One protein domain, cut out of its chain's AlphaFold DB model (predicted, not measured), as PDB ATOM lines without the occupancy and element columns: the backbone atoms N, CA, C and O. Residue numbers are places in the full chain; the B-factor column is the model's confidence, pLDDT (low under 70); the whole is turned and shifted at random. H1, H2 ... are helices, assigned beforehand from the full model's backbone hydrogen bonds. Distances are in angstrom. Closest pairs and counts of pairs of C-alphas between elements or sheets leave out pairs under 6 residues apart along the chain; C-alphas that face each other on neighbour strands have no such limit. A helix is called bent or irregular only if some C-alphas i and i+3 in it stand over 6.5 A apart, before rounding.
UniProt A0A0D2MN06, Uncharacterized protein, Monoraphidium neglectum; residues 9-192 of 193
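Overview. This is residues 9 to 192 of the 193 residues of an uncharacterized protein of Monoraphidium neglectum (UniProt A0A0D2MN06). A compact cluster of crossed helices is built round two long ones, H2 and the bent H6, with H5 crossing H2 and running beside H6b. H6 makes most of the length; H1, H7 and H8 pack around its arm H6b, while H3 folds back along H2 and covers H5, and H4 crosses H2. The printed part has 184 residues with eight named helices, H1 to H8 in chain order, and no named strand: all helix. The radius of gyration of the C-alphas is 16.3 A, and the spans are 50 by 36 by 27 A.

Along the chain. H1 is residues 9 to 16, from C-alpha 9 at (135.938, -29.027, 67.386). H2, residues 22 to 48, is 37.8 A long with a kink of 32 degrees near residue 42. H3 is residues 56 to 69, H4 75 to 83, and H5 87 to 106, 28.8 A. H6, residues 113 to 144, was assigned as one helix by its hydrogen bonds but is bent: C-alphas 124 and 127 are 7.2 A apart. Its arms are H6a, 113 to 124, and H6b, 127 to 144, 25.8 A. H7 is residues 152 to 165, and H8 178 to 190, ending at (119.313, -21.352, 70.599).

Arrangement. H1 touches H6b about perpendicular, at 88 degrees; the closest C-alphas, of Ala 11 and Gly 136, are 4.2 A apart. H2 and H3 form a helical hairpin, closest at C-alphas 48 and 56, 4.1 A. H2 touches H4 with residues 30 to 34 alone, closest at C-alphas 31 and 79, 6.0 A. H5 touches H6b at a shallow tilt of 20 degrees, opposite ways, closest at C-alphas 91 and 130, 5.9 A. H6b touches H7, closest at C-alphas 131 and 159, 5.1 A, and H8, at C-alphas 128 and 185, 5.5 A. H3 and H7 are apart. Every O i to N i+4 pair is within hydrogen-bond range in H1, H3, H4, H6a, H6b, H7 and H8; H2 has 21 of 23 and H5 13 of 16.

Size, cuts and confidence. The two C-alphas farthest apart, of Gln 111 and His 146, are 52.3 A apart. The printed part has no cut, and the link H7 to H8 is long. In this predicted model pLDDT is under 70 at residues 51 to 53, 102 to 125, 169 to 170 and 189 to 192.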
ATOM      1  N   HIS A   9     136.688 -28.919  68.638       91.12
ATOM      2  CA  HIS A   9     135.938 -29.027  67.386       91.12
ATOM      3  C   HIS A   9     135.755 -30.494  66.983       91.12
ATOM      4  O   HIS A   9     134.642 -30.937  66.710       91.12
ATOM      5  N   ASP A  10     136.828 -31.285  67.035       89.69
ATOM      6  CA  ASP A  10     136.785 -32.705  66.688       89.69
ATOM      7  C   ASP A  10     135.911 -33.526  67.634       89.69
ATOM      8  O   ASP A  10     135.177 -34.406  67.181       89.69
ATOM      9  N   ALA A  11     135.948 -33.236  68.935       86.44
ATOM     10  CA  ALA A  11     135.076 -33.906  69.892       86.44
ATOM     11  C   ALA A  11     133.599 -33.591  69.620       86.44
ATOM     12  O   ALA A  11     132.774 -34.505  69.568       86.44
ATOM     13  N   VAL A  12     133.254 -32.323  69.383       85.50
ATOM     14  CA  VAL A  12     131.866 -31.943  69.086       85.50
ATOM     15  C   VAL A  12     131.414 -32.505  67.737       85.50
ATOM     16  O   VAL A  12     130.337 -33.097  67.652       85.50
ATOM     17  N   ARG A  13     132.250 -32.411  66.699       88.81
ATOM     18  CA  ARG A  13     131.993 -33.023  65.389       88.81
ATOM     19  C   ARG A  13     131.752 -34.520  65.538       88.81
ATOM     20  O   ARG A  13     130.807 -35.043  64.955       88.81
ATOM     21  N   LYS A  14     132.550 -35.207  66.366       84.00
ATOM     22  CA  LYS A  14     132.385 -36.636  66.663       84.00
ATOM     23  C   LYS A  14     131.044 -36.941  67.325       84.00
ATOM     24  O   LYS A  14     130.382 -37.898  66.932       84.00
ATOM     25  N   ALA A  15     130.622 -36.124  68.287       76.44
ATOM     26  CA  ALA A  15     129.307 -36.250  68.912       76.44
ATOM     27  C   ALA A  15     128.159 -36.056  67.900       76.44
ATOM     28  O   ALA A  15     127.100 -36.672  68.037       76.44
ATOM     29  N   ALA A  16     128.388 -35.237  66.872       76.69
ATOM     30  CA  ALA A  16     127.428 -34.917  65.826       76.69
ATOM     31  C   ALA A  16     127.504 -35.815  64.576       76.69
ATOM     32  O   ALA A  16     126.611 -35.718  63.738       76.69
ATOM     33  N   GLU A  17     128.505 -36.695  64.440       80.44
ATOM     34  CA  GLU A  17     128.785 -37.496  63.230       80.44
ATOM     35  C   GLU A  17     127.591 -38.233  62.595       80.44
ATOM     36  O   GLU A  17     127.586 -38.369  61.371       80.44
ATOM     37  N   PRO A  18     126.572 -38.715  63.338       74.69
ATOM     38  CA  PRO A  18     125.398 -39.313  62.703       74.69
ATOM     39  C   PRO A  18     124.542 -38.310  61.898       74.69
ATOM     40  O   PRO A  18     123.601 -38.724  61.224       74.69
ATOM     41  N   SER A  19     124.831 -37.005  61.979       75.56
ATOM     42  CA  SER A  19     124.167 -35.929  61.238       75.56
ATOM     43  C   SER A  19     124.924 -35.598  59.947       75.56
ATOM     44  O   SER A  19     126.149 -35.483  59.981       75.56
ATOM     45  N   PRO A  20     124.226 -35.340  58.824       81.00
ATOM     46  CA  PRO A  20     124.865 -34.801  57.623       81.00
ATOM     47  C   PRO A  20     125.488 -33.413  57.844       81.00
ATOM     48  O   PRO A  20     126.400 -33.042  57.113       81.00
ATOM     49  N   ASP A  21     125.040 -32.681  58.865       84.00
ATOM     50  CA  ASP A  21     125.476 -31.310  59.146       84.00
ATOM     51  C   ASP A  21     126.574 -31.242  60.222       84.00
ATOM     52  O   ASP A  21     126.877 -30.155  60.703       84.00
ATOM     53  N   ALA A  22     127.151 -32.380  60.636       83.62
ATOM     54  CA  ALA A  22     128.034 -32.501  61.806       83.62
ATOM     55  C   ALA A  22     129.140 -31.435  61.899       83.62
ATOM     56  O   ALA A  22     129.423 -30.952  62.994       83.62
ATOM     57  N   GLU A  23     129.720 -31.057  60.760       90.62
ATOM     58  CA  GLU A  23     130.737 -30.006  60.655       90.62
ATOM     59  C   GLU A  23     130.191 -28.636  61.069       90.62
ATOM     60  O   GLU A  23     130.715 -28.000  61.975       90.62
ATOM     61  N   GLN A  24     129.066 -28.224  60.481       87.88
ATOM     62  CA  GLN A  24     128.414 -26.963  60.823       87.88
ATOM     63  C   GLN A  24     128.000 -26.939  62.301       87.88
ATOM     64  O   GLN A  24     128.074 -25.902  62.955       87.88
ATOM     65  N   LEU A  25     127.561 -28.076  62.860       79.69
ATOM     66  CA  LEU A  25     127.176 -28.127  64.279       79.69
ATOM     67  C   LEU A  25     128.388 -27.954  65.197       79.69
ATOM     68  O   LEU A  25     128.247 -27.356  66.262       79.69
ATOM     69  N   ALA A  26     129.547 -28.483  64.801       86.38
ATOM     70  CA  ALA A  26     130.792 -28.308  65.532       86.38
ATOM     71  C   ALA A  26     131.265 -26.853  65.476       86.38
ATOM     72  O   ALA A  26     131.559 -26.283  66.525       86.38
ATOM     73  N   GLU A  27     131.227 -26.228  64.299       89.62
ATOM     74  CA  GLU A  27     131.558 -24.813  64.123       89.62
ATOM     75  C   GLU A  27     130.671 -23.915  65.001       89.62
ATOM     76  O   GLU A  27     131.165 -23.137  65.820       89.62
ATOM     77  N   GLU A  28     129.348 -24.089  64.910       84.62
ATOM     78  CA  GLU A  28     128.388 -23.342  65.723       84.62
ATOM     79  C   GLU A  28     128.637 -23.531  67.224       84.62
ATOM     80  O   GLU A  28     128.556 -22.570  67.987       84.62
ATOM     81  N   ALA A  29     128.946 -24.750  67.673       81.88
ATOM     82  CA  ALA A  29     129.211 -25.031  69.079       81.88
ATOM     83  C   ALA A  29     130.513 -24.388  69.575       81.88
ATOM     84  O   ALA A  29     130.541 -23.870  70.691       81.88
ATOM     85  N   VAL A  30     131.578 -24.376  68.768       88.12
ATOM     86  CA  VAL A  30     132.836 -23.701  69.127       88.12
ATOM     87  C   VAL A  30     132.620 -22.191  69.231       88.12
ATOM     88  O   VAL A  30     133.030 -21.579  70.219       88.12
ATOM     89  N   LEU A  31     131.902 -21.592  68.276       85.75
ATOM     90  CA  LEU A  31     131.516 -20.178  68.341       85.75
ATOM     91  C   LEU A  31     130.645 -19.885  69.571       85.75
ATOM     92  O   LEU A  31     130.827 -18.874  70.243       85.75
ATOM     93  N   THR A  32     129.745 -20.807  69.909       82.44
ATOM     94  CA  THR A  32     128.894 -20.728  71.103       82.44
ATOM     95  C   THR A  32     129.744 -20.723  72.383       82.44
ATOM     96  O   THR A  32     129.552 -19.878  73.257       82.44
ATOM     97  N   VAL A  33     130.738 -21.614  72.486       85.12
ATOM     98  CA  VAL A  33     131.700 -21.634  73.603       85.12
ATOM     99  C   VAL A  33     132.486 -20.325  73.667       85.12
ATOM    100  O   VAL A  33     132.621 -19.759  74.750       85.12
ATOM    101  N   SER A  34     132.956 -19.811  72.530       87.75
ATOM    102  CA  SER A  34     133.686 -18.540  72.455       87.75
ATOM    103  C   SER A  34     132.889 -17.371  73.038       87.75
ATOM    104  O   SER A  34     133.378 -16.658  73.924       87.75
ATOM    105  N   SER A  35     131.634 -17.213  72.607       83.38
ATOM    106  CA  SER A  35     130.738 -16.183  73.137       83.38
ATOM    107  C   SER A  35     130.487 -16.378  74.630       83.38
ATOM    108  O   SER A  35     130.632 -15.431  75.400       83.38
ATOM    109  N   CYS A  36     130.225 -17.615  75.067       82.31
ATOM    110  CA  CYS A  36     130.016 -17.942  76.478       82.31
ATOM    111  C   CYS A  36     131.211 -17.523  77.354       82.31
ATOM    112  O   CYS A  36     131.034 -16.856  78.372       82.31
ATOM    113  N   LEU A  37     132.443 -17.844  76.946       86.69
ATOM    114  CA  LEU A  37     133.648 -17.455  77.688       86.69
ATOM    115  C   LEU A  37     133.873 -15.935  77.678       86.69
ATOM    116  O   LEU A  37     134.276 -15.363  78.697       86.69
ATOM    117  N   SER A  38     133.587 -15.278  76.552       84.50
ATOM    118  CA  SER A  38     133.699 -13.822  76.407       84.50
ATOM    119  C   SER A  38     132.716 -13.076  77.314       84.50
ATOM    120  O   SER A  38     133.072 -12.058  77.908       84.50
ATOM    121  N   GLU A  39     131.502 -13.603  77.473       80.19
ATOM    122  CA  GLU A  39     130.467 -13.052  78.351       80.19
ATOM    123  C   GLU A  39     130.699 -13.390  79.830       80.19
ATOM    124  O   GLU A  39     130.431 -12.567  80.710       80.19
ATOM    125  N   ALA A  40     131.266 -14.563  80.127       81.12
ATOM    126  CA  ALA A  40     131.567 -14.976  81.494       81.12
ATOM    127  C   ALA A  40     132.724 -14.174  82.117       81.12
ATOM    128  O   ALA A  40     132.710 -13.901  83.318       81.12
ATOM    129  N   ALA A  41     133.716 -13.748  81.327       86.94
ATOM    130  CA  ALA A  41     134.878 -13.002  81.820       86.94
ATOM    131  C   ALA A  41     134.536 -11.710  82.604       86.94
ATOM    132  O   ALA A  41     134.987 -11.575  83.745       86.94
ATOM    133  N   PRO A  42     133.742 -10.751  82.086       83.06
ATOM    134  CA  PRO A  42     133.391  -9.539  82.836       83.06
ATOM    135  C   PRO A  42     132.540  -9.827  84.083       83.06
ATOM    136  O   PRO A  42     132.562  -9.059  85.050       83.06
ATOM    137  N   VAL A  43     131.788 -10.927  84.085       78.19
ATOM    138  CA  VAL A  43     131.019 -11.387  85.245       78.19
ATOM    139  C   VAL A  43     131.961 -11.929  86.325       78.19
ATOM    140  O   VAL A  43     131.930 -11.454  87.461       78.19
ATOM    141  N   ALA A  44     132.871 -12.829  85.954       85.56
ATOM    142  CA  ALA A  44     133.892 -13.382  86.840       85.56
ATOM    143  C   ALA A  44     134.791 -12.289  87.432       85.56
ATOM    144  O   ALA A  44     135.065 -12.279  88.631       85.56
ATOM    145  N   PHE A  45     135.179 -11.295  86.628       87.38
ATOM    146  CA  PHE A  45     135.919 -10.137  87.125       87.38
ATOM    147  C   PHE A  45     135.182  -9.443  88.270       87.38
ATOM    148  O   PHE A  45     135.768  -9.222  89.324       87.38
ATOM    149  N   ARG A  46     133.884  -9.173  88.133       81.00
ATOM    150  CA  ARG A  46     133.113  -8.524  89.202       81.00
ATOM    151  C   ARG A  46     132.952  -9.398  90.441       81.00
ATOM    152  O   ARG A  46     133.083  -8.878  91.548       81.00
ATOM    153  N   ILE A  47     132.751 -10.706  90.270       80.50
ATOM    154  CA  ILE A  47     132.712 -11.650  91.398       80.50
ATOM    155  C   ILE A  47     134.044 -11.621  92.155       80.50
ATOM    156  O   ILE A  47     134.042 -11.499  93.375       80.50
ATOM    157  N   SER A  48     135.178 -11.634  91.445       85.69
ATOM    158  CA  SER A  48     136.510 -11.581  92.070       85.69
ATOM    159  C   SER A  48     136.752 -10.309  92.891       85.69
ATOM    160  O   SER A  48     137.526 -10.320  93.842       85.69
ATOM    161  N   GLN A  49     136.082  -9.206  92.540       83.94
ATOM    162  CA  GLN A  49     136.213  -7.919  93.225       83.94
ATOM    163  C   GLN A  49     135.206  -7.732  94.369       83.94
ATOM    164  O   GLN A  49     135.249  -6.690  95.021       83.94
ATOM    165  N   THR A  50     134.302  -8.689  94.613       76.94
ATOM    166  CA  THR A  50     133.262  -8.594  95.652       76.94
ATOM    167  C   THR A  50     133.647  -9.464  96.859       76.94
ATOM    168  O   THR A  50     133.491 -10.685  96.799       76.94
ATOM    169  N   PRO A  51     134.160  -8.879  97.961       67.75
ATOM    170  CA  PRO A  51     134.719  -9.635  99.088       67.75
ATOM    171  C   PRO A  51     133.714 -10.517  99.835       67.75
ATOM    172  O   PRO A  51     134.113 -11.455 100.523       67.75
ATOM    173  N   GLU A  52     132.423 -10.204  99.746       68.62
ATOM    174  CA  GLU A  52     131.351 -10.915 100.444       68.62
ATOM    175  C   GLU A  52     130.969 -12.243  99.771       68.62
ATOM    176  O   GLU A  52     130.268 -13.054 100.377       68.62
ATOM    177  N   LEU A  53     131.430 -12.490  98.540       69.06
ATOM    178  CA  LEU A  53     131.110 -13.701  97.790       69.06
ATOM    179  C   LEU A  53     132.133 -14.805  98.043       69.06
ATOM    180  O   LEU A  53     133.333 -14.638  97.825       69.06
ATOM    181  N   ASN A  54     131.650 -16.003  98.369       73.88
ATOM    182  CA  ASN A  54     132.486 -17.186  98.599       73.88
ATOM    183  C   ASN A  54     133.019 -17.835  97.296       73.88
ATOM    184  O   ASN A  54     133.306 -19.028  97.253       73.88
ATOM    185  N   LYS A  55     133.120 -17.057  96.213       80.25
ATOM    186  CA  LYS A  55     133.438 -17.521  94.852       80.25
ATOM    187  C   LYS A  55     134.569 -16.739  94.179       80.25
ATOM    188  O   LYS A  55     134.901 -17.020  93.033       80.25
ATOM    189  N   ALA A  56     135.206 -15.798  94.884       84.19
ATOM    190  CA  ALA A  56     136.281 -14.976  94.323       84.19
ATOM    191  C   ALA A  56     137.434 -15.814  93.731       84.19
ATOM    192  O   ALA A  56     137.878 -15.534  92.622       84.19
ATOM    193  N   ALA A  57     137.853 -16.887  94.411       88.69
ATOM    194  CA  ALA A  57     138.913 -17.774  93.926       88.69
ATOM    195  C   ALA A  57     138.527 -18.532  92.639       88.69
ATOM    196  O   ALA A  57     139.327 -18.616  91.712       88.69
ATOM    197  N   GLU A  58     137.296 -19.045  92.555       88.81
ATOM    198  CA  GLU A  58     136.789 -19.709  91.341       88.81
ATOM    199  C   GLU A  58     136.663 -18.719  90.175       88.81
ATOM    200  O   GLU A  58     136.951 -19.055  89.027       88.81
ATOM    201  N   ALA A  59     136.281 -17.476  90.466       88.81
ATOM    202  CA  ALA A  59     136.195 -16.416  89.474       88.81
ATOM    203  C   ALA A  59     137.576 -15.985  88.950       88.81
ATOM    204  O   ALA A  59     137.744 -15.792  87.746       88.81
ATOM    205  N   GLU A  60     138.587 -15.888  89.818       92.50
ATOM    206  CA  GLU A  60     139.981 -15.664  89.412       92.50
ATOM    207  C   GLU A  60     140.525 -16.819  88.563       92.50
ATOM    208  O   GLU A  60     141.177 -16.582  87.541       92.50
ATOM    209  N   GLU A  61     140.220 -18.064  88.944       94.25
ATOM    210  CA  GLU A  61     140.579 -19.243  88.156       94.25
ATOM    211  C   GLU A  61     139.927 -19.198  86.769       94.25
ATOM    212  O   GLU A  61     140.604 -19.425  85.761       94.25
ATOM    213  N   LEU A  62     138.639 -18.848  86.693       92.25
ATOM    214  CA  LEU A  62     137.945 -18.707  85.419       92.25
ATOM    215  C   LEU A  62     138.599 -17.637  84.537       92.25
ATOM    216  O   LEU A  62     138.867 -17.895  83.368       92.25
ATOM    217  N   LEU A  63     138.917 -16.460  85.082       93.25
ATOM    218  CA  LEU A  63     139.595 -15.398  84.327       93.25
ATOM    219  C   LEU A  63     140.944 -15.853  83.763       93.25
ATOM    220  O   LEU A  63     141.285 -15.518  82.626       93.25
ATOM    221  N   ALA A  64     141.718 -16.607  84.549       95.62
ATOM    222  CA  ALA A  64     142.997 -17.147  84.107       95.62
ATOM    223  C   ALA A  64     142.818 -18.149  82.957       95.62
ATOM    224  O   ALA A  64     143.531 -18.065  81.955       95.62
ATOM    225  N   ARG A  65     141.832 -19.047  83.067       95.44
ATOM    226  CA  ARG A  65     141.508 -20.036  82.031       95.44
ATOM    227  C   ARG A  65     140.976 -19.395  80.754       95.44
ATOM    228  O   ARG A  65     141.431 -19.757  79.676       95.44
ATOM    229  N   VAL A  66     140.081 -18.411  80.859       93.06
ATOM    230  CA  VAL A  66     139.567 -17.680  79.689       93.06
ATOM    231  C   VAL A  66     140.700 -16.966  78.965       93.06
ATOM    232  O   VAL A  66     140.794 -17.081  77.753       93.06
ATOM    233  N   ARG A  67     141.617 -16.298  79.677       94.19
ATOM    234  CA  ARG A  67     142.772 -15.638  79.040       94.19
ATOM    235  C   ARG A  67     143.709 -16.623  78.336       94.19
ATOM    236  O   ARG A  67     144.335 -16.261  77.346       94.19
ATOM    237  N   HIS A  68     143.844 -17.832  78.879       94.56
ATOM    238  CA  HIS A  68     144.647 -18.897  78.279       94.56
ATOM    239  C   HIS A  68     143.989 -19.465  77.014       94.56
ATOM    240  O   HIS A  68     144.662 -19.601  76.000       94.56
ATOM    241  N   LEU A  69     142.682 -19.739  77.059       93.12
ATOM    242  CA  LEU A  69     141.928 -20.302  75.932       93.12
ATOM    243  C   LEU A  69     141.611 -19.273  74.836       93.12
ATOM    244  O   LEU A  69     141.541 -19.630  73.666       93.12
ATOM    245  N   LEU A  70     141.420 -18.009  75.213       92.12
ATOM    246  CA  LEU A  70     141.058 -16.889  74.343       92.12
ATOM    247  C   LEU A  70     142.045 -15.723  74.521       92.12
ATOM    248  O   LEU A  70     141.691 -14.680  75.081       92.12
ATOM    249  N   PRO A  71     143.305 -15.875  74.072       88.81
ATOM    250  CA  PRO A  71     144.298 -14.805  74.164       88.81
ATOM    251  C   PRO A  71     143.942 -13.602  73.275       88.81
ATOM    252  O   PRO A  71     144.277 -12.467  73.619       88.81
ATOM    253  N   ASP A  72     143.247 -13.850  72.162       90.19
ATOM    254  CA  ASP A  72     142.656 -12.848  71.278       90.19
ATOM    255  C   ASP A  72     141.139 -13.118  71.173       90.19
ATOM    256  O   ASP A  72     140.750 -14.177  70.680       90.19
ATOM    257  N   PRO A  73     140.276 -12.207  71.659       79.75
ATOM    258  CA  PRO A  73     138.828 -12.401  71.667       79.75
ATOM    259  C   PRO A  73     138.151 -12.022  70.337       79.75
ATOM    260  O   PRO A  73     136.922 -11.980  70.272       79.75
ATOM    261  N   THR A  74     138.902 -11.680  69.282       88.38
ATOM    262  CA  THR A  74     138.300 -11.469  67.958       88.38
ATOM    263  C   THR A  74     137.678 -12.774  67.443       88.38
ATOM    264  O   THR A  74     138.261 -13.834  67.661       88.38
ATOM    265  N   PRO A  75     136.508 -12.742  66.767       85.25
ATOM    266  CA  PRO A  75     135.754 -13.959  66.446       85.25
ATOM    267  C   PRO A  75     136.572 -15.045  65.735       85.25
ATOM    268  O   PRO A  75     136.538 -16.197  66.161       85.25
ATOM    269  N   ASP A  76     137.344 -14.668  64.712       89.19
ATOM    270  CA  ASP A  76     138.150 -15.609  63.924       89.19
ATOM    271  C   ASP A  76     139.271 -16.235  64.771       89.19
ATOM    272  O   ASP A  76     139.413 -17.455  64.813       89.19
ATOM    273  N   ALA A  77     140.025 -15.418  65.516       91.19
ATOM    274  CA  ALA A  77     141.117 -15.903  66.361       91.19
ATOM    275  C   ALA A  77     140.608 -16.750  67.537       91.19
ATOM    276  O   ALA A  77     141.225 -17.747  67.908       91.19
ATOM    277  N   ALA A  78     139.463 -16.373  68.107       89.38
ATOM    278  CA  ALA A  78     138.816 -17.099  69.186       89.38
ATOM    279  C   ALA A  78     138.288 -18.463  68.718       89.38
ATOM    280  O   ALA A  78     138.434 -19.455  69.432       89.38
ATOM    281  N   TYR A  79     137.710 -18.524  67.514       91.12
ATOM    282  CA  TYR A  79     137.304 -19.778  66.887       91.12
ATOM    283  C   TYR A  79     138.501 -20.699  66.639       91.12
ATOM    284  O   TYR A  79     138.454 -21.864  67.033       91.12
ATOM    285  N   GLU A  80     139.576 -20.188  66.031       92.81
ATOM    286  CA  GLU A  80     140.792 -20.970  65.771       92.81
ATOM    287  C   GLU A  80     141.397 -21.505  67.076       92.81
ATOM    288  O   GLU A  80     141.630 -22.706  67.206       92.81
ATOM    289  N   ALA A  81     141.572 -20.638  68.081       93.19
ATOM    290  CA  ALA A  81     142.142 -21.016  69.371       93.19
ATOM    291  C   ALA A  81     141.309 -22.086  70.092       93.19
ATOM    292  O   ALA A  81     141.864 -23.052  70.616       93.19
ATOM    293  N   LEU A  82     139.979 -21.944  70.109       92.50
ATOM    294  CA  LEU A  82     139.102 -22.909  70.770       92.50
ATOM    295  C   LEU A  82     138.908 -24.199  69.981       92.50
ATOM    296  O   LEU A  82     138.697 -25.234  70.605       92.50
ATOM    297  N   SER A  83     138.975 -24.168  68.650       92.69
ATOM    298  CA  SER A  83     138.807 -25.369  67.824       92.69
ATOM    299  C   SER A  83     139.851 -26.430  68.166       92.69
ATOM    300  O   SER A  83     139.504 -27.602  68.354       92.69
ATOM    301  N   ASP A  84     141.100 -25.991  68.328       91.50
ATOM    302  CA  ASP A  84     142.246 -26.835  68.664       91.50
ATOM    303  C   ASP A  84     142.447 -27.014  70.178       91.50
ATOM    304  O   ASP A  84     143.264 -27.836  70.605       91.50
ATOM    305  N   ALA A  85     141.707 -26.272  71.010       92.56
ATOM    306  CA  ALA A  85     141.856 -26.331  72.457       92.56
ATOM    307  C   ALA A  85     141.540 -27.740  72.995       92.56
ATOM    308  O   ALA A  85     140.495 -28.313  72.654       92.56
ATOM    309  N   PRO A  86     142.391 -28.295  73.878       92.19
ATOM    310  CA  PRO A  86     142.145 -29.587  74.499       92.19
ATOM    311  C   PRO A  86     140.808 -29.628  75.247       92.19
ATOM    312  O   PRO A  86     140.524 -28.778  76.095       92.19
ATOM    313  N   VAL A  87     139.986 -30.646  74.989       86.50
ATOM    314  CA  VAL A  87     138.691 -30.823  75.674       86.50
ATOM    315  C   VAL A  87     138.856 -30.902  77.196       86.50
ATOM    316  O   VAL A  87     138.008 -30.414  77.937       86.50
ATOM    317  N   ASP A  88     139.955 -31.471  77.689       86.12
ATOM    318  CA  ASP A  88     140.291 -31.526  79.115       86.12
ATOM    319  C   ASP A  88     140.705 -30.172  79.718       86.12
ATOM    320  O   ASP A  88     140.681 -30.028  80.940       86.12
ATOM    321  N   GLU A  89     140.996 -29.158  78.901       90.19
ATOM    322  CA  GLU A  89     141.142 -27.760  79.333       90.19
ATOM    323  C   GLU A  89     139.820 -26.979  79.220       90.19
ATOM    324  O   GLU A  89     139.479 -26.186  80.108       90.19
ATOM    325  N   VAL A  90     139.033 -27.237  78.170       88.88
ATOM    326  CA  VAL A  90     137.749 -26.561  77.925       88.88
ATOM    327  C   VAL A  90     136.670 -27.009  78.917       88.88
ATOM    328  O   VAL A  90     135.983 -26.165  79.495       88.88
ATOM    329  N   LEU A  91     136.530 -28.314  79.176       85.69
ATOM    330  CA  LEU A  91     135.480 -28.860  80.049       85.69
ATOM    331  C   LEU A  91     135.525 -28.311  81.484       85.69
ATOM    332  O   LEU A  91     134.472 -27.901  81.990       85.69
ATOM    333  N   PRO A  92     136.687 -28.249  82.171       86.56
ATOM    334  CA  PRO A  92     136.750 -27.632  83.492       86.56
ATOM    335  C   PRO A  92     136.423 -26.139  83.455       86.56
ATOM    336  O   PRO A  92     135.791 -25.635  84.379       86.56
ATOM    337  N   THR A  93     136.797 -25.441  82.378       90.44
ATOM    338  CA  THR A  93     136.481 -24.017  82.207       90.44
ATOM    339  C   THR A  93     134.972 -23.809  82.099       90.44
ATOM    340  O   THR A  93     134.416 -23.023  82.860       90.44
ATOM    341  N   LEU A  94     134.281 -24.580  81.254       85.62
ATOM    342  CA  LEU A  94     132.817 -24.549  81.158       85.62
ATOM    343  C   LEU A  94     132.126 -24.979  82.465       85.62
ATOM    344  O   LEU A  94     131.063 -24.466  82.806       85.62
ATOM    345  N   THR A  95     132.734 -25.883  83.236       83.44
ATOM    346  CA  THR A  95     132.211 -26.286  84.554       83.44
ATOM    347  C   THR A  95     132.301 -25.144  85.576       83.44
ATOM    348  O   THR A  95     131.353 -24.931  86.330       83.44
ATOM    349  N   LEU A  96     133.406 -24.388  85.594       86.38
ATOM    350  CA  LEU A  96     133.550 -23.194  86.441       86.38
ATOM    351  C   LEU A  96     132.551 -22.108  86.045       86.38
ATOM    352  O   LEU A  96     131.898 -21.526  86.905       86.38
ATOM    353  N   VAL A  97     132.394 -21.892  84.740       84.31
ATOM    354  CA  VAL A  97     131.389 -20.997  84.164       84.31
ATOM    355  C   VAL A  97     129.982 -21.352  84.675       84.31
ATOM    356  O   VAL A  97     129.308 -20.483  85.222       84.31
ATOM    357  N   ASN A  98     129.578 -22.629  84.611       78.75
ATOM    358  CA  ASN A  98     128.299 -23.098  85.161       78.75
ATOM    359  C   ASN A  98     128.184 -22.848  86.673       78.75
ATOM    360  O   ASN A  98     127.172 -22.338  87.143       78.75
ATOM    361  N   SER A  99     129.228 -23.177  87.444       79.44
ATOM    362  CA  SER A  99     129.191 -23.013  88.902       79.44
ATOM    363  C   SER A  99     129.062 -21.556  89.344       79.44
ATOM    364  O   SER A  99     128.460 -21.307  90.387       79.44
ATOM    365  N   LEU A 100     129.657 -20.610  88.616       77.31
ATOM    366  CA  LEU A 100     129.526 -19.188  88.933       77.31
ATOM    367  C   LEU A 100     128.150 -18.646  88.544       77.31
ATOM    368  O   LEU A 100     127.666 -17.718  89.185       77.31
ATOM    369  N   ALA A 101     127.517 -19.222  87.524       72.56
ATOM    370  CA  ALA A 101     126.199 -18.803  87.070       72.56
ATOM    371  C   ALA A 101     125.085 -19.174  88.063       72.56
ATOM    372  O   ALA A 101     124.233 -18.333  88.342       72.56
ATOM    373  N   GLU A 102     125.146 -20.366  88.673       68.94
ATOM    374  CA  GLU A 102     124.219 -20.781  89.744       68.94
ATOM    375  C   GLU A 102     124.239 -19.795  90.932       68.94
ATOM    376  O   GLU A 102     123.190 -19.391  91.428       68.94
ATOM    377  N   GLU A 103     125.422 -19.329  91.348       68.38
ATOM    378  CA  GLU A 103     125.563 -18.372  92.461       68.38
ATOM    379  C   GLU A 103     124.944 -16.998  92.135       68.38
ATOM    380  O   GLU A 103     124.452 -16.295  93.016       68.38
ATOM    381  N   ILE A 104     124.959 -16.599  90.859       63.19
ATOM    382  CA  ILE A 104     124.349 -15.340  90.412       63.19
ATOM    383  C   ILE A 104     122.826 -15.452  90.386       63.19
ATOM    384  O   ILE A 104     122.152 -14.480  90.716       63.19
ATOM    385  N   GLU A 105     122.283 -16.611  90.009       61.25
ATOM    386  CA  GLU A 105     120.838 -16.869  90.025       61.25
ATOM    387  C   GLU A 105     120.287 -16.911  91.462       61.25
ATOM    388  O   GLU A 105     119.183 -16.429  91.722       61.25
ATOM    389  N   GLU A 106     121.079 -17.420  92.412       58.03
ATOM    390  CA  GLU A 106     120.723 -17.492  93.834       58.03
ATOM    391  C   GLU A 106     121.030 -16.196  94.627       58.03
ATOM    392  O   GLU A 106     120.526 -16.031  95.742       58.03
ATOM    393  N   GLY A 107     121.811 -15.256  94.073       53.56
ATOM    394  CA  GLY A 107     122.348 -14.079  94.777       53.56
ATOM    395  C   GLY A 107     121.937 -12.697  94.231       53.56
ATOM    396  O   GLY A 107     121.576 -12.519  93.072       53.56
ATOM    397  N   GLU A 108     122.073 -11.650  95.059       51.34
ATOM    398  CA  GLU A 108     121.761 -10.233  94.742       51.34
ATOM    399  C   GLU A 108     122.677  -9.579  93.669       51.34
ATOM    400  O   GLU A 108     122.664  -8.358  93.495       51.34
ATOM    401  N   LEU A 109     123.491 -10.356  92.943       53.41
ATOM    402  CA  LEU A 109     124.489  -9.876  91.969       53.41
ATOM    403  C   LEU A 109     123.895  -9.383  90.648       53.41
ATOM    404  O   LEU A 109     124.545  -8.622  89.922       53.41
ATOM    405  N   ALA A 110     122.661  -9.768  90.335       53.53
ATOM    406  CA  ALA A 110     121.938  -9.312  89.155       53.53
ATOM    407  C   ALA A 110     121.410  -7.866  89.318       53.53
ATOM    408  O   ALA A 110     120.244  -7.584  89.068       53.53
ATOM    409  N   GLN A 111     122.255  -6.915  89.737       53.22
ATOM    410  CA  GLN A 111     121.857  -5.501  89.846       53.22
ATOM    411  C   GLN A 111     121.808  -4.787  88.484       53.22
ATOM    412  O   GLN A 111     121.296  -3.672  88.390       53.22
ATOM    413  N   THR A 112     122.309  -5.416  87.411       57.28
ATOM    414  CA  THR A 112     122.225  -4.888  86.039       57.28
ATOM    415  C   THR A 112     121.750  -5.950  85.046       57.28
ATOM    416  O   THR A 112     122.139  -7.116  85.128       57.28
ATOM    417  N   PHE A 113     120.935  -5.522  84.074       51.50
ATOM    418  CA  PHE A 113     120.351  -6.368  83.025       51.50
ATOM    419  C   PHE A 113     121.403  -7.162  82.234       51.50
ATOM    420  O   PHE A 113     121.205  -8.338  81.966       51.50
ATOM    421  N   GLU A 114     122.558  -6.558  81.944       54.16
ATOM    422  CA  GLU A 114     123.672  -7.214  81.239       54.16
ATOM    423  C   GLU A 114     124.261  -8.395  82.027       54.16
ATOM    424  O   GLU A 114     124.669  -9.388  81.438       54.16
ATOM    425  N   THR A 115     124.264  -8.328  83.363       55.91
ATOM    426  CA  THR A 115     124.757  -9.419  84.227       55.91
ATOM    427  C   THR A 115     123.787 -10.579  84.268       55.91
ATOM    428  O   THR A 115     124.214 -11.723  84.226       55.91
ATOM    429  N   ALA A 116     122.492 -10.274  84.349       57.06
ATOM    430  CA  ALA A 116     121.442 -11.279  84.326       57.06
ATOM    431  C   ALA A 116     121.375 -11.966  82.955       57.06
ATOM    432  O   ALA A 116     121.280 -13.183  82.898       57.06
ATOM    433  N   ALA A 117     121.497 -11.204  81.861       55.22
ATOM    434  CA  ALA A 117     121.524 -11.743  80.506       55.22
ATOM    435  C   ALA A 117     122.756 -12.631  80.269       55.22
ATOM    436  O   ALA A 117     122.592 -13.771  79.851       55.22
ATOM    437  N   ALA A 118     123.960 -12.162  80.617       56.12
ATOM    438  CA  ALA A 118     125.180 -12.963  80.508       56.12
ATOM    439  C   ALA A 118     125.128 -14.212  81.404       56.12
ATOM    440  O   ALA A 118     125.507 -15.290  80.967       56.12
ATOM    441  N   ALA A 119     124.616 -14.100  82.637       60.09
ATOM    442  CA  ALA A 119     124.437 -15.249  83.523       60.09
ATOM    443  C   ALA A 119     123.423 -16.252  82.957       60.09
ATOM    444  O   ALA A 119     123.698 -17.441  82.959       60.09
ATOM    445  N   MET A 120     122.296 -15.790  82.404       59.72
ATOM    446  CA  MET A 120     121.323 -16.660  81.743       59.72
ATOM    447  C   MET A 120     121.929 -17.355  80.521       59.72
ATOM    448  O   MET A 120     121.831 -18.574  80.422       59.72
ATOM    449  N   ILE A 121     122.588 -16.618  79.623       59.84
ATOM    450  CA  ILE A 121     123.262 -17.184  78.443       59.84
ATOM    451  C   ILE A 121     124.263 -18.247  78.895       59.84
ATOM    452  O   ILE A 121     124.191 -19.395  78.468       59.84
ATOM    453  N   VAL A 122     125.111 -17.918  79.864       63.00
ATOM    454  CA  VAL A 122     126.055 -18.856  80.463       63.00
ATOM    455  C   VAL A 122     125.362 -20.115  81.025       63.00
ATOM    456  O   VAL A 122     125.779 -21.228  80.694       63.00
ATOM    457  N   THR A 123     124.301 -19.967  81.828       63.81
ATOM    458  CA  THR A 123     123.553 -21.078  82.447       63.81
ATOM    459  C   THR A 123     122.908 -21.986  81.400       63.81
ATOM    460  O   THR A 123     122.926 -23.210  81.537       63.81
ATOM    461  N   TYR A 124     122.364 -21.418  80.323       66.44
ATOM    462  CA  TYR A 124     121.724 -22.201  79.262       66.44
ATOM    463  C   TYR A 124     122.731 -22.856  78.309       66.44
ATOM    464  O   TYR A 124     122.371 -23.801  77.607       66.44
ATOM    465  N   TRP A 125     123.978 -22.375  78.268       68.12
ATOM    466  CA  TRP A 125     124.969 -22.782  77.270       68.12
ATOM    467  C   TRP A 125     125.982 -23.785  77.818       68.12
ATOM    468  O   TRP A 125     126.295 -24.777  77.156       68.12
ATOM    469  N   ALA A 126     126.488 -23.557  79.032       72.62
ATOM    470  CA  ALA A 126     127.672 -24.245  79.532       72.62
ATOM    471  C   ALA A 126     127.464 -25.752  79.735       72.62
ATOM    472  O   ALA A 126     128.261 -26.550  79.241       72.62
ATOM    473  N   GLY A 127     126.400 -26.179  80.419       75.62
ATOM    474  CA  GLY A 127     126.227 -27.606  80.698       75.62
ATOM    475  C   GLY A 127     125.788 -28.471  79.509       75.62
ATOM    476  O   GLY A 127     126.329 -29.572  79.372       75.62
ATOM    477  N   PRO A 128     124.915 -28.009  78.586       76.69
ATOM    478  CA  PRO A 128     124.676 -28.701  77.321       76.69
ATOM    479  C   PRO A 128     125.960 -28.899  76.508       76.69
ATOM    480  O   PRO A 128     126.208 -30.002  76.017       76.69
ATOM    481  N   LEU A 129     126.809 -27.868  76.420       76.88
ATOM    482  CA  LEU A 129     128.097 -27.955  75.730       76.88
ATOM    483  C   LEU A 129     129.063 -28.924  76.423       76.88
ATOM    484  O   LEU A 129     129.712 -29.713  75.737       76.88
ATOM    485  N   VAL A 130     129.108 -28.939  77.762       80.00
ATOM    486  CA  VAL A 130     129.886 -29.933  78.524       80.00
ATOM    487  C   VAL A 130     129.431 -31.352  78.196       80.00
ATOM    488  O   VAL A 130     130.268 -32.197  77.894       80.00
ATOM    489  N   ALA A 131     128.127 -31.628  78.193       82.00
ATOM    490  CA  ALA A 131     127.620 -32.970  77.912       82.00
ATOM    491  C   ALA A 131     127.969 -33.447  76.491       82.00
ATOM    492  O   ALA A 131     128.378 -34.597  76.308       82.00
ATOM    493  N   VAL A 132     127.846 -32.565  75.492       82.19
ATOM    494  CA  VAL A 132     128.199 -32.865  74.094       82.19
ATOM    495  C   VAL A 132     129.705 -33.104  73.943       82.19
ATOM    496  O   VAL A 132     130.102 -34.110  73.353       82.19
ATOM    497  N   ALA A 133     130.546 -32.235  74.509       80.94
ATOM    498  CA  ALA A 133     131.999 -32.368  74.427       80.94
ATOM    499  C   ALA A 133     132.520 -33.601  75.193       80.94
ATOM    500  O   ALA A 133     133.352 -34.336  74.658       80.94
ATOM    501  N   SER A 134     131.991 -33.891  76.389       83.50
ATOM    502  CA  SER A 134     132.324 -35.100  77.161       83.50
ATOM    503  C   SER A 134     131.977 -36.376  76.388       83.50
ATOM    504  O   SER A 134     132.785 -37.306  76.334       83.50
ATOM    505  N   TYR A 135     130.795 -36.435  75.760       83.50
ATOM    506  CA  TYR A 135     130.402 -37.586  74.940       83.50
ATOM    507  C   TYR A 135     131.316 -37.742  73.718       83.50
ATOM    508  O   TYR A 135     131.795 -38.842  73.439       83.50
ATOM    509  N   GLY A 136     131.614 -36.637  73.031       82.94
ATOM    510  CA  GLY A 136     132.570 -36.605  71.928       82.94
ATOM    511  C   GLY A 136     133.941 -37.160  72.316       82.94
ATOM    512  O   GLY A 136     134.484 -38.027  71.628       82.94
ATOM    513  N   GLN A 137     134.471 -36.726  73.461       82.75
ATOM    514  CA  GLN A 137     135.751 -37.199  73.988       82.75
ATOM    515  C   GLN A 137     135.737 -38.707  74.277       82.75
ATOM    516  O   GLN A 137     136.691 -39.408  73.935       82.75
ATOM    517  N   GLU A 138     134.665 -39.226  74.878       87.31
ATOM    518  CA  GLU A 138     134.526 -40.660  75.153       87.31
ATOM    519  C   GLU A 138     134.424 -41.484  73.859       87.31
ATOM    520  O   GLU A 138     135.080 -42.520  73.722       87.31
ATOM    521  N   ALA A 139     133.676 -40.999  72.864       83.25
ATOM    522  CA  ALA A 139     133.575 -41.648  71.560       83.25
ATOM    523  C   ALA A 139     134.944 -41.750  70.861       83.25
ATOM    524  O   ALA A 139     135.273 -42.795  70.288       83.25
ATOM    525  N   VAL A 140     135.768 -40.699  70.947       81.81
ATOM    526  CA  VAL A 140     137.149 -40.711  70.437       81.81
ATOM    527  C   VAL A 140     138.014 -41.721  71.199       81.81
ATOM    528  O   VAL A 140     138.661 -42.562  70.570       81.81
ATOM    529  N   ARG A 141     137.987 -41.706  72.539       84.38
ATOM    530  CA  ARG A 141     138.768 -42.642  73.371       84.38
ATOM    531  C   ARG A 141     138.461 -44.098  73.048       84.38
ATOM    532  O   ARG A 141     139.381 -44.906  72.915       84.38
ATOM    533  N   ARG A 142     137.184 -44.446  72.882       85.56
ATOM    534  CA  ARG A 142     136.783 -45.810  72.511       85.56
ATOM    535  C   ARG A 142     137.278 -46.202  71.128       85.56
ATOM    536  O   ARG A 142     137.781 -47.315  70.971       85.56
ATOM    537  N   ALA A 143     137.189 -45.298  70.153       81.62
ATOM    538  CA  ALA A 143     137.688 -45.546  68.804       81.62
ATOM    539  C   ALA A 143     139.199 -45.832  68.802       81.62
ATOM    540  O   ALA A 143     139.638 -46.820  68.214       81.62
ATOM    541  N   TRP A 144     139.992 -45.028  69.515       82.19
ATOM    542  CA  TRP A 144     141.440 -45.234  69.636       82.19
ATOM    543  C   TRP A 144     141.803 -46.480  70.446       82.19
ATOM    544  O   TRP A 144     142.703 -47.235  70.076       82.19
ATOM    545  N   GLY A 145     141.043 -46.763  71.501       83.81
ATOM    546  CA  GLY A 145     141.170 -47.983  72.294       83.81
ATOM    547  C   GLY A 145     140.712 -49.257  71.576       83.81
ATOM    548  O   GLY A 145     140.754 -50.322  72.189       83.81
ATOM    549  N   HIS A 146     140.264 -49.166  70.315       81.56
ATOM    550  CA  HIS A 146     139.665 -50.269  69.552       81.56
ATOM    551  C   HIS A 146     138.519 -50.958  70.314       81.56
ATOM    552  O   HIS A 146     138.316 -52.171  70.223       81.56
ATOM    553  N   GLN A 147     137.782 -50.179  71.103       84.62
ATOM    554  CA  GLN A 147     136.638 -50.639  71.875       84.62
ATOM    555  C   GLN A 147     135.366 -50.556  71.032       84.62
ATOM    556  O   GLN A 147     135.288 -49.814  70.051       84.62
ATOM    557  N   ALA A 148     134.346 -51.319  71.426       84.31
ATOM    558  CA  ALA A 148     133.035 -51.206  70.807       84.31
ATOM    559  C   ALA A 148     132.491 -49.779  70.981       84.31
ATOM    560  O   ALA A 148     132.549 -49.208  72.077       84.31
ATOM    561  N   ALA A 149     131.952 -49.224  69.893       81.06
ATOM    562  CA  ALA A 149     131.220 -47.967  69.939       81.06
ATOM    563  C   ALA A 149     130.083 -48.068  70.964       81.06
ATOM    564  O   ALA A 149     129.468 -49.127  71.114       81.06
ATOM    565  N   MET A 150     129.822 -46.972  71.673       86.75
ATOM    566  CA  MET A 150     128.679 -46.902  72.579       86.75
ATOM    567  C   MET A 150     127.387 -47.082  71.797       86.75
ATOM    568  O   MET A 150     127.222 -46.520  70.714       86.75
ATOM    569  N   SER A 151     126.467 -47.856  72.360       87.19
ATOM    570  CA  SER A 151     125.087 -47.850  71.891       87.19
ATOM    571  C   SER A 151     124.438 -46.492  72.173       87.19
ATOM    572  O   SER A 151     124.815 -45.800  73.120       87.19
ATOM    573  N   ASP A 152     123.402 -46.140  71.407       84.75
ATOM    574  CA  ASP A 152     122.626 -44.918  71.650       84.75
ATOM    575  C   ASP A 152     122.127 -44.829  73.096       84.75
ATOM    576  O   ASP A 152     122.127 -43.756  73.692       84.75
ATOM    577  N   ALA A 153     121.736 -45.963  73.686       88.62
ATOM    578  CA  ALA A 153     121.272 -46.004  75.062       88.62
ATOM    579  C   ALA A 153     122.379 -45.624  76.061       88.62
ATOM    580  O   ALA A 153     122.138 -44.774  76.913       88.62
ATOM    581  N   GLU A 154     123.578 -46.195  75.920       89.88
ATOM    582  CA  GLU A 154     124.731 -45.866  76.770       89.88
ATOM    583  C   GLU A 154     125.181 -44.416  76.581       89.88
ATOM    584  O   GLU A 154     125.552 -43.756  77.547       89.88
ATOM    585  N   ALA A 155     125.129 -43.904  75.351       87.12
ATOM    586  CA  ALA A 155     125.459 -42.518  75.040       87.12
ATOM    587  C   ALA A 155     124.488 -41.525  75.672       87.12
ATOM    588  O   ALA A 155     124.924 -40.565  76.305       87.12
ATOM    589  N   ILE A 156     123.184 -41.793  75.589       88.94
ATOM    590  CA  ILE A 156     122.176 -40.984  76.276       88.94
ATOM    591  C   ILE A 156     122.398 -41.026  77.791       88.94
ATOM    592  O   ILE A 156     122.388 -39.978  78.430       88.94
ATOM    593  N   ASP A 157     122.625 -42.206  78.369       90.00
ATOM    594  CA  ASP A 157     122.818 -42.337  79.816       90.00
ATOM    595  C   ASP A 157     124.093 -41.615  80.282       90.00
ATOM    596  O   ASP A 157     124.081 -40.947  81.317       90.00
ATOM    597  N   PHE A 158     125.165 -41.665  79.485       89.62
ATOM    598  CA  PHE A 158     126.387 -40.907  79.731       89.62
ATOM    599  C   PHE A 158     126.130 -39.393  79.705       89.62
ATOM    600  O   PHE A 158     126.450 -38.703  80.674       89.62
ATOM    601  N   MET A 159     125.486 -38.874  78.654       87.00
ATOM    602  CA  MET A 159     125.155 -37.446  78.543       87.00
ATOM    603  C   MET A 159     124.254 -36.976  79.695       87.00
ATOM    604  O   MET A 159     124.492 -35.921  80.276       87.00
ATOM    605  N   LEU A 160     123.247 -37.774  80.069       87.38
ATOM    606  CA  LEU A 160     122.379 -37.492  81.215       87.38
ATOM    607  C   LEU A 160     123.153 -37.472  82.534       87.38
ATOM    608  O   LEU A 160     122.872 -36.630  83.384       87.38
ATOM    609  N   SER A 161     124.120 -38.376  82.709       88.06
ATOM    610  CA  SER A 161     124.960 -38.405  83.909       88.06
ATOM    611  C   SER A 161     125.823 -37.147  84.034       88.06
ATOM    612  O   SER A 161     125.925 -36.590  85.127       88.06
ATOM    613  N   GLU A 162     126.350 -36.642  82.915       87.19
ATOM    614  CA  GLU A 162     127.120 -35.398  82.885       87.19
ATOM    615  C   GLU A 162     126.241 -34.184  83.201       87.19
ATOM    616  O   GLU A 162     126.607 -33.357  84.033       87.19
ATOM    617  N   LEU A 163     125.037 -34.110  82.631       82.75
ATOM    618  CA  LEU A 163     124.087 -33.035  82.937       82.75
ATOM    619  C   LEU A 163     123.617 -33.075  84.397       82.75
ATOM    620  O   LEU A 163     123.528 -32.036  85.047       82.75
ATOM    621  N   ALA A 164     123.371 -34.270  84.943       83.75
ATOM    622  CA  ALA A 164     123.004 -34.445  86.345       83.75
ATOM    623  C   ALA A 164     124.142 -34.042  87.296       83.75
ATOM    624  O   ALA A 164     123.882 -33.430  88.334       83.75
ATOM    625  N   ARG A 165     125.403 -34.330  86.936       82.62
ATOM    626  CA  ARG A 165     126.593 -33.867  87.671       82.62
ATOM    627  C   ARG A 165     126.659 -32.340  87.731       82.62
ATOM    628  O   ARG A 165     127.081 -31.798  88.749       82.62
ATOM    629  N   LEU A 166     126.203 -31.669  86.676       75.38
ATOM    630  CA  LEU A 166     126.090 -30.212  86.583       75.38
ATOM    631  C   LEU A 166     124.761 -29.660  87.120       75.38
ATOM    632  O   LEU A 166     124.451 -28.504  86.879       75.38
ATOM    633  N   ARG A 167     123.952 -30.479  87.811       74.31
ATOM    634  CA  ARG A 167     122.642 -30.101  88.379       74.31
ATOM    635  C   ARG A 167     121.626 -29.567  87.364       74.31
ATOM    636  O   ARG A 167     120.602 -29.008  87.751       74.31
ATOM    637  N   MET A 168     121.829 -29.826  86.077       71.81
ATOM    638  CA  MET A 168     120.936 -29.357  85.030       71.81
ATOM    639  C   MET A 168     119.797 -30.334  84.761       71.81
ATOM    640  O   MET A 168     119.981 -31.548  84.651       71.81
ATOM    641  N   ARG A 169     118.600 -29.779  84.553       68.44
ATOM    642  CA  ARG A 169     117.470 -30.493  83.950       68.44
ATOM    643  C   ARG A 169     117.364 -30.100  82.485       68.44
ATOM    644  O   ARG A 169     116.636 -29.176  82.149       68.44
ATOM    645  N   ALA A 170     118.100 -30.792  81.623       65.69
ATOM    646  CA  ALA A 170     118.109 -30.451  80.201       65.69
ATOM    647  C   ALA A 170     116.972 -31.104  79.400       65.69
ATOM    648  O   ALA A 170     116.654 -30.648  78.308       65.69
ATOM    649  N   PHE A 171     116.353 -32.163  79.930       74.00
ATOM    650  CA  PHE A 171     115.315 -32.903  79.217       74.00
ATOM    651  C   PHE A 171     114.107 -33.180  80.112       74.00
ATOM    652  O   PHE A 171     114.255 -33.676  81.232       74.00
ATOM    653  N   GLU A 172     112.905 -32.916  79.598       75.56
ATOM    654  CA  GLU A 172     111.648 -33.311  80.249       75.56
ATOM    655  C   GLU A 172     111.418 -34.827  80.175       75.56
ATOM    656  O   GLU A 172     110.831 -35.430  81.074       75.56
ATOM    657  N   GLN A 173     111.887 -35.448  79.092       84.31
ATOM    658  CA  GLN A 173     111.794 -36.880  78.836       84.31
ATOM    659  C   GLN A 173     113.127 -37.386  78.297       84.31
ATOM    660  O   GLN A 173     113.837 -36.663  77.604       84.31
ATOM    661  N   ARG A 174     113.459 -38.648  78.587       87.31
ATOM    662  CA  ARG A 174     114.682 -39.267  78.069       87.31
ATOM    663  C   ARG A 174     114.677 -39.217  76.532       87.31
ATOM    664  O   ARG A 174     113.731 -39.740  75.937       87.31
ATOM    665  N   PRO A 175     115.717 -38.656  75.888       88.44
ATOM    666  CA  PRO A 175     115.789 -38.617  74.434       88.44
ATOM    667  C   PRO A 175     115.755 -40.027  73.818       88.44
ATOM    668  O   PRO A 175     116.291 -40.969  74.409       88.44
ATOM    669  N   PRO A 176     115.137 -40.203  72.638       87.00
ATOM    670  CA  PRO A 176     115.043 -41.506  71.975       87.00
ATOM    671  C   PRO A 176     116.332 -41.933  71.255       87.00
ATOM    672  O   PRO A 176     116.492 -43.114  70.960       87.00
ATOM    673  N   SER A 177     117.234 -40.996  70.959       86.00
ATOM    674  CA  SER A 177     118.525 -41.236  70.304       86.00
ATOM    675  C   SER A 177     119.545 -40.174  70.716       86.00
ATOM    676  O   SER A 177     119.174 -39.120  71.243       86.00
ATOM    677  N   VAL A 178     120.825 -40.426  70.431       82.31
ATOM    678  CA  VAL A 178     121.900 -39.437  70.633       82.31
ATOM    679  C   VAL A 178     121.627 -38.175  69.826       82.31
ATOM    680  O   VAL A 178     121.746 -37.071  70.346       82.31
ATOM    681  N   MET A 179     121.179 -38.329  68.576       81.56
ATOM    682  CA  MET A 179     120.862 -37.190  67.716       81.56
ATOM    683  C   MET A 179     119.735 -36.333  68.297       81.56
ATOM    684  O   MET A 179     119.837 -35.111  68.314       81.56
ATOM    685  N   ALA A 180     118.687 -36.967  68.831       84.06
ATOM    686  CA  ALA A 180     117.599 -36.248  69.481       84.06
ATOM    687  C   ALA A 180     118.068 -35.534  70.759       84.06
ATOM    688  O   ALA A 180     117.645 -34.410  71.007       84.06
ATOM    689  N   ALA A 181     118.965 -36.151  71.539       84.69
ATOM    690  CA  ALA A 181     119.563 -35.518  72.715       84.69
ATOM    691  C   ALA A 181     120.382 -34.281  72.323       84.69
ATOM    692  O   ALA A 181     120.155 -33.200  72.855       84.69
ATOM    693  N   VAL A 182     121.289 -34.419  71.350       80.38
ATOM    694  CA  VAL A 182     122.119 -33.316  70.839       80.38
ATOM    695  C   VAL A 182     121.251 -32.197  70.264       80.38
ATOM    696  O   VAL A 182     121.515 -31.026  70.525       80.38
ATOM    697  N   GLN A 183     120.198 -32.531  69.515       79.69
ATOM    698  CA  GLN A 183     119.285 -31.536  68.958       79.69
ATOM    699  C   GLN A 183     118.528 -30.778  70.054       79.69
ATOM    700  O   GLN A 183     118.526 -29.553  70.029       79.69
ATOM    701  N   GLN A 184     117.952 -31.475  71.038       82.75
ATOM    702  CA  GLN A 184     117.241 -30.835  72.151       82.75
ATOM    703  C   GLN A 184     118.167 -29.934  72.980       82.75
ATOM    704  O   GLN A 184     117.796 -28.809  73.301       82.75
ATOM    705  N   LEU A 185     119.397 -30.385  73.253       79.50
ATOM    706  CA  LEU A 185     120.419 -29.574  73.921       79.50
ATOM    707  C   LEU A 185     120.796 -28.326  73.118       79.50
ATOM    708  O   LEU A 185     121.065 -27.276  73.687       79.50
ATOM    709  N   ARG A 186     120.816 -28.408  71.788       72.31
ATOM    710  CA  ARG A 186     121.105 -27.248  70.936       72.31
ATOM    711  C   ARG A 186     119.918 -26.306  70.813       72.31
ATOM    712  O   ARG A 186     120.107 -25.094  70.778       72.31
ATOM    713  N   GLU A 187     118.703 -26.836  70.762       75.88
ATOM    714  CA  GLU A 187     117.482 -26.032  70.775       75.88
ATOM    715  C   GLU A 187     117.342 -25.269  72.095       75.88
ATOM    716  O   GLU A 187     116.962 -24.100  72.062       75.88
ATOM    717  N   SER A 188     117.741 -25.857  73.231       72.38
ATOM    718  CA  SER A 188     117.767 -25.131  74.509       72.38
ATOM    719  C   SER A 188     118.788 -23.991  74.523       72.38
ATOM    720  O   SER A 188     118.529 -22.957  75.127       72.38
ATOM    721  N   VAL A 189     119.919 -24.151  73.825       65.38
ATOM    722  CA  VAL A 189     120.931 -23.092  73.654       65.38
ATOM    723  C   VAL A 189     120.416 -21.980  72.734       65.38
ATOM    724  O   VAL A 189     120.511 -20.803  73.078       65.38
ATOM    725  N   ARG A 190     119.827 -22.330  71.579       65.31
ATOM    726  CA  ARG A 190     119.313 -21.352  70.599       65.31
ATOM    727  C   ARG A 190     118.084 -20.591  71.085       65.31
ATOM    728  O   ARG A 190     117.949 -19.424  70.755       65.31
ATOM    729  N   GLY A 191     117.187 -21.236  71.832       59.09
ATOM    730  CA  GLY A 191     115.973 -20.600  72.355       59.09
ATOM    731  C   GLY A 191     116.228 -19.543  73.436       59.09
ATOM    732  O   GLY A 191     115.294 -18.842  73.815       59.09
ATOM    733  N   ALA A 192     117.465 -19.441  73.934       55.72
ATOM    734  CA  ALA A 192     117.885 -18.437  74.906       55.72
ATOM    735  C   ALA A 192     118.390 -17.120  74.267       55.72
ATOM    736  O   ALA A 192     118.633 -16.167  75.008       55.72
TER     737      ALA A 192